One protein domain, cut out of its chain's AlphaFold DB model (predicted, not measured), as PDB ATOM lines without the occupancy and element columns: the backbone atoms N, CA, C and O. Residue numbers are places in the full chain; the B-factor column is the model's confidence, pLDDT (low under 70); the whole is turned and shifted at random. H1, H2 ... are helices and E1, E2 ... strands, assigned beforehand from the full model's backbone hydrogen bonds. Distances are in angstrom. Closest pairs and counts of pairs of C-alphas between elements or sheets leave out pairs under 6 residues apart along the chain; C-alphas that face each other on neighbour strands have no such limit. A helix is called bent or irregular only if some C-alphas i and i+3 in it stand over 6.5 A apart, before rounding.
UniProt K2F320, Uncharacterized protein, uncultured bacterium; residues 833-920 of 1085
ATOM      1  N   GLU A 833     120.876 145.870 180.206       43.88
ATOM      2  CA  GLU A 833     120.135 144.604 180.209       43.88
ATOM      3  C   GLU A 833     119.627 144.185 178.815       43.88
ATOM      4  O   GLU A 833     119.247 143.024 178.647       43.88
ATOM      5  N   THR A 834     119.640 145.084 177.818       47.22
ATOM      6  CA  THR A 834     119.080 144.832 176.474       47.22
ATOM      7  C   THR A 834     120.083 144.207 175.492       47.22
ATOM      8  O   THR A 834     119.672 143.402 174.662       47.22
ATOM      9  N   PHE A 835     121.380 144.531 175.582       48.47
ATOM     10  CA  PHE A 835     122.435 143.956 174.729       48.47
ATOM     11  C   PHE A 835     123.552 143.364 175.585       48.47
ATOM     12  O   PHE A 835     124.441 144.075 176.056       48.47
ATOM     13  N   LYS A 836     123.506 142.048 175.784       68.56
ATOM     14  CA  LYS A 836     124.484 141.324 176.594       68.56
ATOM     15  C   LYS A 836     125.505 140.635 175.705       68.56
ATOM     16  O   LYS A 836     125.277 139.553 175.175       68.56
ATOM     17  N   ILE A 837     126.644 141.293 175.562       76.88
ATOM     18  CA  ILE A 837     127.841 140.704 174.975       76.88
ATOM     19  C   ILE A 837     128.497 139.837 176.058       76.88
ATOM     20  O   ILE A 837     128.767 140.326 177.158       76.88
ATOM     21  N   GLU A 838     128.742 138.558 175.771       87.38
ATOM     22  CA  GLU A 838     129.351 137.630 176.728       87.38
ATOM     23  C   GLU A 838     130.845 137.428 176.437       87.38
ATOM     24  O   GLU A 838     131.263 137.199 175.302       87.38
ATOM     25  N   THR A 839     131.669 137.502 177.486       91.62
ATOM     26  CA  THR A 839     133.115 137.252 177.408       91.62
ATOM     27  C   THR A 839     133.420 135.822 177.842       91.62
ATOM     28  O   THR A 839     133.340 135.488 179.027       91.62
ATOM     29  N   LEU A 840     133.792 134.971 176.886       93.50
ATOM     30  CA  LEU A 840     134.144 133.571 177.116       93.50
ATOM     31  C   LEU A 840     135.667 133.446 177.278       93.50
ATOM     32  O   LEU A 840     136.430 133.896 176.425       93.50
ATOM     33  N   ARG A 841     136.126 132.839 178.377       91.75
ATOM     34  CA  ARG A 841     137.560 132.641 178.656       91.75
ATOM     35  C   ARG A 841     138.054 131.302 178.126       91.75
ATOM     36  O   ARG A 841     137.412 130.283 178.350       91.75
ATOM     37  N   VAL A 842     139.216 131.324 177.480       91.06
ATOM     38  CA  VAL A 842     139.909 130.147 176.937       91.06
ATOM     39  C   VAL A 842     140.729 129.470 178.040       91.06
ATOM     40  O   VAL A 842     141.667 130.081 178.567       91.06
ATOM     41  N   GLU A 843     140.431 128.213 178.390       90.38
ATOM     42  CA  GLU A 843     141.308 127.411 179.254       90.38
ATOM     43  C   GLU A 843     142.406 126.694 178.441       90.38
ATOM     44  O   GLU A 843     142.422 126.677 177.208       90.38
ATOM     45  N   LYS A 844     143.405 126.122 179.129       88.44
ATOM     46  CA  LYS A 844     144.553 125.496 178.454       88.44
ATOM     47  C   LYS A 844     144.133 124.222 177.714       88.44
ATOM     48  O   LYS A 844     143.809 123.221 178.348       88.44
ATOM     49  N   GLY A 845     144.285 124.237 176.389       86.94
ATOM     50  CA  GLY A 845     143.949 123.112 175.508       86.94
ATOM     51  C   GLY A 845     142.540 123.190 174.915       86.94
ATOM     52  O   GLY A 845     142.057 122.193 174.379       86.94
ATOM     53  N   ASP A 846     141.881 124.345 175.013       91.69
ATOM     54  CA  ASP A 846     140.584 124.572 174.391       91.69
ATOM     55  C   ASP A 846     140.710 125.036 172.933       91.69
ATOM     56  O   ASP A 846     141.532 125.887 172.586       91.69
ATOM     57  N   SER A 847     139.833 124.499 172.084       92.81
ATOM     58  CA  SER A 847     139.565 125.034 170.749       92.81
ATOM     59  C   SER A 847     138.430 126.059 170.799       92.81
ATOM     60  O   SER A 847     137.582 126.015 171.698       92.81
ATOM     61  N   LEU A 848     138.356 126.931 169.788       92.12
ATOM     62  CA  LEU A 848     137.245 127.877 169.625       92.12
ATOM     63  C   LEU A 848     135.885 127.166 169.674       92.12
ATOM     64  O   LEU A 848     134.974 127.563 170.401       92.12
ATOM     65  N   GLU A 849     135.779 126.060 168.939       94.69
ATOM     66  CA  GLU A 849     134.577 125.233 168.891       94.69
ATOM     67  C   GLU A 849     134.232 124.635 170.252       94.69
ATOM     68  O   GLU A 849     133.060 124.623 170.615       94.69
ATOM     69  N   LYS A 850     135.214 124.162 171.033       95.12
ATOM     70  CA  LYS A 850     134.954 123.576 172.356       95.12
ATOM     71  C   LYS A 850     134.324 124.605 173.299       95.12
ATOM     72  O   LYS A 850     133.337 124.285 173.957       95.12
ATOM     73  N   ILE A 851     134.843 125.831 173.321       95.19
ATOM     74  CA  ILE A 851     134.344 126.909 174.192       95.19
ATOM     75  C   ILE A 851     132.921 127.301 173.795       95.19
ATOM     76  O   ILE A 851     132.032 127.364 174.645       95.19
ATOM     77  N   LEU A 852     132.675 127.475 172.493       95.62
ATOM     78  CA  LEU A 852     131.333 127.715 171.967       95.62
ATOM     79  C   LEU A 852     130.385 126.548 172.287       95.62
ATOM     80  O   LEU A 852     129.261 126.785 172.714       95.62
ATOM     81  N   ILE A 853     130.824 125.291 172.153       96.38
ATOM     82  CA  ILE A 853     130.040 124.098 172.513       96.38
ATOM     83  C   ILE A 853     129.662 124.113 173.992       96.38
ATOM     84  O   ILE A 853     128.520 123.798 174.322       96.38
ATOM     85  N   GLU A 854     130.594 124.420 174.894       95.62
ATOM     86  CA  GLU A 854     130.324 124.452 176.336       95.62
ATOM     87  C   GLU A 854     129.376 125.598 176.704       95.62
ATOM     88  O   GLU A 854     128.433 125.386 177.474       95.62
ATOM     89  N   TYR A 855     129.536 126.761 176.069       95.19
ATOM     90  CA  TYR A 855     128.606 127.878 176.185       95.19
ATOM     91  C   TYR A 855     127.199 127.518 175.662       95.19
ATOM     92  O   TYR A 855     126.228 127.606 176.409       95.19
ATOM     93  N   ILE A 856     127.077 127.001 174.434       95.31
ATOM     94  CA  ILE A 856     125.803 126.610 173.796       95.31
ATOM     95  C   ILE A 856     125.138 125.414 174.506       95.31
ATOM     96  O   ILE A 856     123.913 125.295 174.519       95.31
ATOM     97  N   LYS A 857     125.899 124.503 175.128       95.06
ATOM     98  CA  LYS A 857     125.335 123.395 175.928       95.06
ATOM     99  C   LYS A 857     124.727 123.860 177.244       95.06
ATOM    100  O   LYS A 857     123.879 123.157 177.798       95.06
ATOM    101  N   ASN A 858     125.124 125.021 177.762       92.56
ATOM    102  CA  ASN A 858     124.471 125.592 178.924       92.56
ATOM    103  C   ASN A 858     123.031 125.974 178.542       92.56
ATOM    104  O   ASN A 858     122.801 126.942 177.828       92.56
ATOM    105  N   HIS A 859     122.031 125.250 179.052       71.75
ATOM    106  CA  HIS A 859     120.613 125.528 178.775       71.75
ATOM    107  C   HIS A 859     120.127 126.919 179.243       71.75
ATOM    108  O   HIS A 859     118.976 127.271 178.995       71.75
ATOM    109  N   LYS A 860     120.976 127.686 179.940       83.19
ATOM    110  CA  LYS A 860     120.752 129.091 180.307       83.19
ATOM    111  C   LYS A 860     121.471 130.097 179.396       83.19
ATOM    112  O   LYS A 860     121.349 131.286 179.660       83.19
ATOM    113  N   SER A 861     122.217 129.637 178.388       82.88
ATOM    114  CA  SER A 861     122.858 130.486 177.378       82.88
ATOM    115  C   SER A 861     121.826 131.391 176.721       82.88
ATOM    116  O   SER A 861     120.725 130.951 176.368       82.88
ATOM    117  N   GLU A 862     122.186 132.659 176.558       88.94
ATOM    118  CA  GLU A 862     121.268 133.670 176.051       88.94
ATOM    119  C   GLU A 862     120.971 133.487 174.558       88.94
ATOM    120  O   GLU A 862     119.885 133.866 174.115       88.94
ATOM    121  N   ILE A 863     121.811 132.733 173.831       92.56
ATOM    122  CA  ILE A 863     121.531 132.224 172.475       92.56
ATOM    123  C   ILE A 863     120.117 131.647 172.387       92.56
ATOM    124  O   ILE A 863     119.389 131.919 171.446       92.56
ATOM    125  N   TYR A 864     119.674 130.874 173.379       93.19
ATOM    126  CA  TYR A 864     118.362 130.223 173.357       93.19
ATOM    127  C   TYR A 864     117.179 131.131 173.727       93.19
ATOM    128  O   TYR A 864     116.021 130.684 173.659       93.19
ATOM    129  N   ASN A 865     117.459 132.368 174.143       91.56
ATOM    130  CA  ASN A 865     116.473 133.426 174.339       91.56
ATOM    131  C   ASN A 865     116.284 134.225 173.041       91.56
ATOM    132  O   ASN A 865     115.140 134.471 172.666       91.56
ATOM    133  N   HIS A 866     117.377 134.548 172.335       91.69
ATOM    134  CA  HIS A 866     117.344 135.232 171.034       91.69
ATOM    135  C   HIS A 866     116.946 134.287 169.880       91.69
ATOM    136  O   HIS A 866     116.135 134.656 169.033       91.69
ATOM    137  N   HIS A 867     117.417 133.036 169.913       92.06
ATOM    138  CA  HIS A 867     117.241 131.998 168.888       92.06
ATOM    139  C   HIS A 867     116.582 130.721 169.447       92.06
ATOM    140  O   HIS A 867     117.224 129.669 169.593       92.06
ATOM    141  N   PRO A 868     115.282 130.750 169.795       93.38
ATOM    142  CA  PRO A 868     114.572 129.573 170.298       93.38
ATOM    143  C   PRO A 868     114.532 128.400 169.299       93.38
ATOM    144  O   PRO A 868     114.386 127.253 169.724       93.38
ATOM    145  N   GLU A 869     114.681 128.655 167.998       92.69
ATOM    146  CA  GLU A 869     114.790 127.653 166.933       92.69
ATOM    147  C   GLU A 869     116.038 126.768 167.059       92.69
ATOM    148  O   GLU A 869     115.973 125.575 166.741       92.69
ATOM    149  N   LEU A 870     117.140 127.308 167.599       92.94
ATOM    150  CA  LEU A 870     118.406 126.589 167.747       92.94
ATOM    151  C   LEU A 870     118.374 125.506 168.834       92.94
ATOM    152  O   LEU A 870     119.208 124.608 168.815       92.94
ATOM    153  N   LYS A 871     117.360 125.494 169.712       93.62
ATOM    154  CA  LYS A 871     117.174 124.467 170.766       93.62
ATOM    155  C   LYS A 871     117.085 123.026 170.249       93.62
ATOM    156  O   LYS A 871     117.215 122.098 171.041       93.62
ATOM    157  N   ASN A 872     116.806 122.839 168.957       93.31
ATOM    158  CA  ASN A 872     116.674 121.523 168.322       93.31
ATOM    159  C   ASN A 872     117.912 121.103 167.508       93.31
ATOM    160  O   ASN A 872     117.910 120.012 166.940       93.31
ATOM    161  N   PHE A 873     118.929 121.962 167.407       93.75
ATOM    162  CA  PHE A 873     120.175 121.677 166.696       93.75
ATOM    163  C   PHE A 873     121.240 121.179 167.674       93.75
ATOM    164  O   PHE A 873     121.184 121.456 168.873       93.75
ATOM    165  N   ASP A 874     122.217 120.426 167.170       96.00
ATOM    166  CA  ASP A 874     123.344 120.015 168.001       96.00
ATOM    167  C   ASP A 874     124.253 121.216 168.307       96.00
ATOM    168  O   ASP A 874     124.590 122.005 167.422       96.00
ATOM    169  N   ALA A 875     124.686 121.333 169.563       95.06
ATOM    170  CA  ALA A 875     125.541 122.430 170.009       95.06
ATOM    171  C   ALA A 875     126.882 122.485 169.253       95.06
ATOM    172  O   ALA A 875     127.411 123.572 169.032       95.06
ATOM    173  N   GLY A 876     127.404 121.331 168.817       95.75
ATOM    174  CA  GLY A 876     128.582 121.237 167.956       95.75
ATOM    175  C   GLY A 876     128.341 121.792 166.559       95.75
ATOM    176  O   GLY A 876     129.199 122.495 166.044       95.75
ATOM    177  N   GLN A 877     127.166 121.568 165.967       94.88
ATOM    178  CA  GLN A 877     126.824 122.143 164.659       94.88
ATOM    179  C   GLN A 877     126.728 123.671 164.703       94.88
ATOM    180  O   GLN A 877     127.213 124.335 163.787       94.88
ATOM    181  N   ILE A 878     126.131 124.227 165.763       94.94
ATOM    182  CA  ILE A 878     126.035 125.681 165.956       94.94
ATOM    183  C   ILE A 878     127.440 126.266 166.170       94.94
ATOM    184  O   ILE A 878     127.842 127.171 165.444       94.94
ATOM    185  N   ALA A 879     128.216 125.707 167.104       96.00
ATOM    186  CA  ALA A 879     129.576 126.152 167.403       96.00
ATOM    187  C   ALA A 879     130.518 126.087 166.193       96.00
ATOM    188  O   ALA A 879     131.219 127.052 165.908       96.00
ATOM    189  N   HIS A 880     130.508 124.970 165.458       94.75
ATOM    190  CA  HIS A 880     131.304 124.786 164.245       94.75
ATOM    191  C   HIS A 880     130.923 125.807 163.166       94.75
ATOM    192  O   HIS A 880     131.796 126.349 162.494       94.75
ATOM    193  N   ARG A 881     129.627 126.130 163.025       94.56
ATOM    194  CA  ARG A 881     129.179 127.159 162.080       94.56
ATOM    195  C   ARG A 881     129.701 128.544 162.459       94.56
ATOM    196  O   ARG A 881     130.288 129.200 161.607       94.56
ATOM    197  N   VAL A 882     129.544 128.942 163.721       95.12
ATOM    198  CA  VAL A 882     130.043 130.221 164.257       95.12
ATOM    199  C   VAL A 882     131.566 130.332 164.104       95.12
ATOM    200  O   VAL A 882     132.071 131.353 163.647       95.12
ATOM    201  N   ALA A 883     132.306 129.264 164.419       94.75
ATOM    202  CA  ALA A 883     133.759 129.225 164.266       94.75
ATOM    203  C   ALA A 883     134.202 129.316 162.791       94.75
ATOM    204  O   ALA A 883     135.168 130.016 162.488       94.75
ATOM    205  N   LEU A 884     133.494 128.651 161.869       92.75
ATOM    206  CA  LEU A 884     133.744 128.754 160.426       92.75
ATOM    207  C   LEU A 884     133.456 130.152 159.876       92.75
ATOM    208  O   LEU A 884     134.244 130.646 159.071       92.75
ATOM    209  N   ASP A 885     132.351 130.778 160.284       94.31
ATOM    210  CA  ASP A 885     131.997 132.126 159.835       94.31
ATOM    211  C   ASP A 885     133.049 133.145 160.322       94.31
ATOM    212  O   ASP A 885     133.603 133.880 159.504       94.31
ATOM    213  N   PHE A 886     133.468 133.070 161.594       93.56
ATOM    214  CA  PHE A 886     134.580 133.870 162.127       93.56
ATOM    215  C   PHE A 886     135.907 133.643 161.381       93.56
ATOM    216  O   PHE A 886     136.605 134.603 161.049       93.56
ATOM    217  N   ALA A 887     136.264 132.387 161.087       91.75
ATOM    218  CA  ALA A 887     137.494 132.054 160.365       91.75
ATOM    219  C   ALA A 887     137.474 132.524 158.901       91.75
ATOM    220  O   ALA A 887     138.511 132.883 158.355       91.75
ATOM    221  N   HIS A 888     136.301 132.545 158.267       89.50
ATOM    222  CA  HIS A 888     136.126 133.039 156.904       89.50
ATOM    223  C   HIS A 888     136.254 134.571 156.831       89.50
ATOM    224  O   HIS A 888     136.910 135.094 155.926       89.50
ATOM    225  N   GLU A 889     135.687 135.289 157.804       88.44
ATOM    226  CA  GLU A 889     135.850 136.744 157.955       88.44
ATOM    227  C   GLU A 889     137.299 137.153 158.251       88.44
ATOM    228  O   GLU A 889     137.744 138.205 157.796       88.44
ATOM    229  N   HIS A 890     138.045 136.286 158.937       88.38
ATOM    230  CA  HIS A 890     139.460 136.451 159.282       88.38
ATOM    231  C   HIS A 890     140.364 135.493 158.489       88.38
ATOM    232  O   HIS A 890     141.332 134.943 159.017       88.38
ATOM    233  N   SER A 891     140.040 135.257 157.214       85.25
ATOM    234  CA  SER A 891     140.753 134.304 156.344       85.25
ATOM    235  C   SER A 891     142.198 134.713 156.019       85.25
ATOM    236  O   SER A 891     142.991 133.874 155.599       85.25
ATOM    237  N   ASP A 892     142.565 135.971 156.279       83.94
ATOM    238  CA  ASP A 892     143.941 136.478 156.295       83.94
ATOM    239  C   ASP A 892     144.777 135.901 157.452       83.94
ATOM    240  O   ASP A 892     145.980 135.695 157.303       83.94
ATOM    241  N   LYS A 893     144.136 135.606 158.591       81.81
ATOM    242  CA  LYS A 893     144.749 134.991 159.783       81.81
ATOM    243  C   LYS A 893     144.543 133.478 159.830       81.81
ATOM    244  O   LYS A 893     145.403 132.754 160.323       81.81
ATOM    245  N   PHE A 894     143.418 132.999 159.297       82.88
ATOM    246  CA  PHE A 894     142.972 131.605 159.372       82.88
ATOM    247  C   PHE A 894     142.714 130.979 157.986       82.88
ATOM    248  O   PHE A 894     141.618 130.470 157.732       82.88
ATOM    249  N   PRO A 895     143.706 130.958 157.071       79.00
ATOM    250  CA  PRO A 895     143.517 130.453 155.704       79.00
ATOM    251  C   PRO A 895     143.135 128.963 155.643       79.00
ATOM    252  O   PRO A 895     142.571 128.511 154.648       79.00
ATOM    253  N   SER A 896     143.411 128.205 156.708       82.44
ATOM    254  CA  SER A 896     143.134 126.766 156.827       82.44
ATOM    255  C   SER A 896     141.842 126.439 157.600       82.44
ATOM    256  O   SER A 896     141.582 125.268 157.877       82.44
ATOM    257  N   GLY A 897     141.023 127.442 157.945       83.81
ATOM    258  CA  GLY A 897     139.824 127.288 158.780       83.81
ATOM    259  C   GLY A 897     140.058 127.626 160.262       83.81
ATOM    260  O   GLY A 897     141.138 128.096 160.617       83.81
ATOM    261  N   PRO A 898     139.051 127.438 161.139       84.00
ATOM    262  CA  PRO A 898     139.092 127.920 162.518       84.00
ATOM    263  C   PRO A 898     140.282 127.373 163.321       84.00
ATOM    264  O   PRO A 898     140.680 126.219 163.125       84.00
ATOM    265  N   PRO A 899     140.843 128.174 164.248       78.56
ATOM    266  CA  PRO A 899     141.993 127.765 165.044       78.56
ATOM    267  C   PRO A 899     141.649 126.549 165.910       78.56
ATOM    268  O   PRO A 899     140.719 126.572 166.724       78.56
ATOM    269  N   SER A 900     142.428 125.478 165.744       77.06
ATOM    270  CA  SER A 900     142.277 124.233 166.506       77.06
ATOM    271  C   SER A 900     142.629 124.395 167.986       77.06
ATOM    272  O   SER A 900     142.124 123.640 168.813       77.06
ATOM    273  N   LEU A 901     143.454 125.387 168.320       78.56
ATOM    274  CA  LEU A 901     143.837 125.787 169.671       78.56
ATOM    275  C   LEU A 901     143.869 127.317 169.731       78.56
ATOM    276  O   LEU A 901     144.412 127.943 168.823       78.56
ATOM    277  N   ILE A 902     143.320 127.908 170.793       84.19
ATOM    278  CA  ILE A 902     143.489 129.338 171.104       84.19
ATOM    279  C   ILE A 902     144.447 129.475 172.294       84.19
ATOM    280  O   ILE A 902     144.548 128.572 173.130       84.19
ATOM    281  N   HIS A 903     145.170 130.596 172.383       81.69
ATOM    282  CA  HIS A 903     146.071 130.835 173.503       81.69
ATOM    283  C   HIS A 903     145.329 130.818 174.859       81.69
ATOM    284  O   HIS A 903     144.327 131.522 175.026       81.69
ATOM    285  N   PRO A 904     145.822 130.073 175.871       85.94
ATOM    286  CA  PRO A 904     145.205 130.046 177.195       85.94
ATOM    287  C   PRO A 904     145.125 131.454 177.799       85.94
ATOM    288  O   PRO A 904     146.112 132.192 177.800       85.94
ATOM    289  N   GLY A 905     143.965 131.819 178.344       86.06
ATOM    290  CA  GLY A 905     143.716 133.145 178.911       86.06
ATOM    291  C   GLY A 905     143.264 134.216 177.913       86.06
ATOM    292  O   GLY A 905     142.980 135.330 178.350       86.06
ATOM    293  N   ALA A 906     143.143 133.898 176.619       90.69
ATOM    294  CA  ALA A 906     142.443 134.768 175.680       90.69
ATOM    295  C   ALA A 906     140.939 134.865 176.021       90.69
ATOM    296  O   ALA A 906     140.344 133.966 176.631       90.69
ATOM    297  N   GLU A 907     140.331 135.984 175.638       93.31
ATOM    298  CA  GLU A 907     138.948 136.349 175.941       93.31
ATOM    299  C   GLU A 907     138.167 136.541 174.636       93.31
ATOM    300  O   GLU A 907     138.355 137.520 173.914       93.31
ATOM    301  N   ILE A 908     137.297 135.582 174.323       93.88
ATOM    302  CA  ILE A 908     136.430 135.595 173.144       93.88
ATOM    303  C   ILE A 908     135.206 136.451 173.471       93.88
ATOM    304  O   ILE A 908     134.455 136.147 174.399       93.88
ATOM    305  N   ILE A 909     135.000 137.516 172.704       94.94
ATOM    306  CA  ILE A 909     133.833 138.391 172.804       94.94
ATOM    307  C   ILE A 909     132.773 137.846 171.850       94.94
ATOM    308  O   ILE A 909     132.924 137.945 170.632       94.94
ATOM    309  N   PHE A 910     131.729 137.234 172.406       95.81
ATOM    310  CA  PHE A 910     130.676 136.565 171.648       95.81
ATOM    311  C   PHE A 910     129.326 137.270 171.816       95.81
ATOM    312  O   PHE A 910     128.911 137.595 172.933       95.81
ATOM    313  N   ASN A 911     128.626 137.470 170.699       95.56
ATOM    314  CA  ASN A 911     127.321 138.112 170.656       95.56
ATOM    315  C   ASN A 911     126.205 137.061 170.455       95.56
ATOM    316  O   ASN A 911     126.071 136.505 169.361       95.56
ATOM    317  N   PRO A 912     125.380 136.766 171.480       93.56
ATOM    318  CA  PRO A 912     124.362 135.718 171.406       93.56
ATOM    319  C   PRO A 912     123.124 136.073 170.566       93.56
ATOM    320  O   PRO A 912     122.310 135.180 170.336       93.56
ATOM    321  N   GLU A 913     122.968 137.329 170.125       92.56
ATOM    322  CA  GLU A 913     121.864 137.781 169.259       92.56
ATOM    323  C   GLU A 913     122.228 137.771 167.765       92.56
ATOM    324  O   GLU A 913     121.357 137.566 166.920       92.56
ATOM    325  N   THR A 914     123.502 137.987 167.418       94.25
ATOM    326  CA  THR A 914     123.970 137.883 166.022       94.25
ATOM    327  C   THR A 914     124.630 136.543 165.707       94.25
ATOM    328  O   THR A 914     124.703 136.163 164.540       94.25
ATOM    329  N   LEU A 915     125.037 135.791 166.740       94.69
ATOM    330  CA  LEU A 915     125.856 134.575 166.659       94.69
ATOM    331  C   LEU A 915     127.265 134.831 166.097       94.69
ATOM    332  O   LEU A 915     127.896 133.923 165.559       94.69
ATOM    333  N   GLU A 916     127.770 136.054 166.249       95.19
ATOM    334  CA  GLU A 916     129.083 136.479 165.757       95.19
ATOM    335  C   GLU A 916     130.112 136.532 166.901       95.19
ATOM    336  O   GLU A 916     129.792 136.815 168.061       95.19
ATOM    337  N   ILE A 917     131.378 136.267 166.567       95.25
ATOM    338  CA  ILE A 917     132.520 136.530 167.450       95.25
ATOM    339  C   ILE A 917     133.077 137.896 167.058       95.25
ATOM    340  O   ILE A 917     133.720 138.031 166.020       95.25
ATOM    341  N   GLU A 918     132.836 138.907 167.889       91.69
ATOM    342  CA  GLU A 918     133.232 140.287 167.594       91.69
ATOM    343  C   GLU A 918     134.752 140.483 167.700       91.69
ATOM    344  O   GLU A 918     135.333 141.290 166.973       91.69
ATOM    345  N   ASN A 919     135.411 139.775 168.628       89.56
ATOM    346  CA  ASN A 919     136.857 139.861 168.841       89.56
ATOM    347  C   ASN A 919     137.390 138.680 169.677       89.56
ATOM    348  O   ASN A 919     136.649 138.067 170.445       89.56
ATOM    349  N   ILE A 920     138.698 138.428 169.604       89.38
ATOM    350  CA  ILE A 920     139.441 137.590 170.552       89.38
ATOM    351  C   ILE A 920     140.536 138.467 171.170       89.38
ATOM    352  O   ILE A 920     141.515 138.823 170.517       89.38
TER     353      ILE A 920
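Overview. This is residues 833 to 920 of the 1085 residues of an uncharacterized protein of uncultured bacterium (UniProt K2F320). A small three-stranded sheet has H1 over one face, and the longest helix, H4, packs on H1 and grazes the sheet beside E3. The short helices H2 and H3 lie at one end, and the long link 890 to 906 passes at the other. The 88 printed residues run E1 H1 H2 H3 H4 E2 E3, four named helices and three named strands, mixed in class; the sheet's order is E1 E2 E3, antiparallel. The whole is compact, with a radius of gyration of the C-alphas of 12.4 A and spans of 32 by 22 by 22 A.

Along the chain. E1, residues 838 to 841, begins at C-alpha 838 (129.351, 137.630, 176.728). H1 is 848 to 857, 14.2 A long; H2 is 863 to 866; H3, 868 to 872, is only just irregular, with C-alphas 869 and 872 6.6 A apart. H4, 875 to 889, is 21.4 A long. E2, 907 to 911, is 12.9 A; E3, 916 to 920, is 11.5 A and ends at C-alpha 920 (139.441, 137.590, 170.552).

Arrangement. E1 and E2 are antiparallel at 152 degrees, with N 840 and O 908 2.8 A apart. In the hairpin E2 and E3, N 909 and O 919 are 2.9 A apart. H1 is on the sheet and touches H4, closest C-alphas Leu 852 and Ala 879 at 5.1 A, opposite ways at a steep tilt of 39 degrees. H2 and H3 only just touch, only at the corner, with 3 pairs of C-alphas within 8 A, closest Tyr 864 and Lys 871 at 6.4 A. Every O i to N i+4 pair is within hydrogen-bond range in H1 and H4; H3 has 0 of 1, and 1 of 2 O i to N i+3 pairs; H2 is too short for an i+4 pair.

Size, cuts and confidence. The farthest C-alphas, Glu 833 and Ser 896, are 37.3 A apart. The printed part has no cut; the link H4 to E2 is long. Residues 833 to 836 are under pLDDT 70.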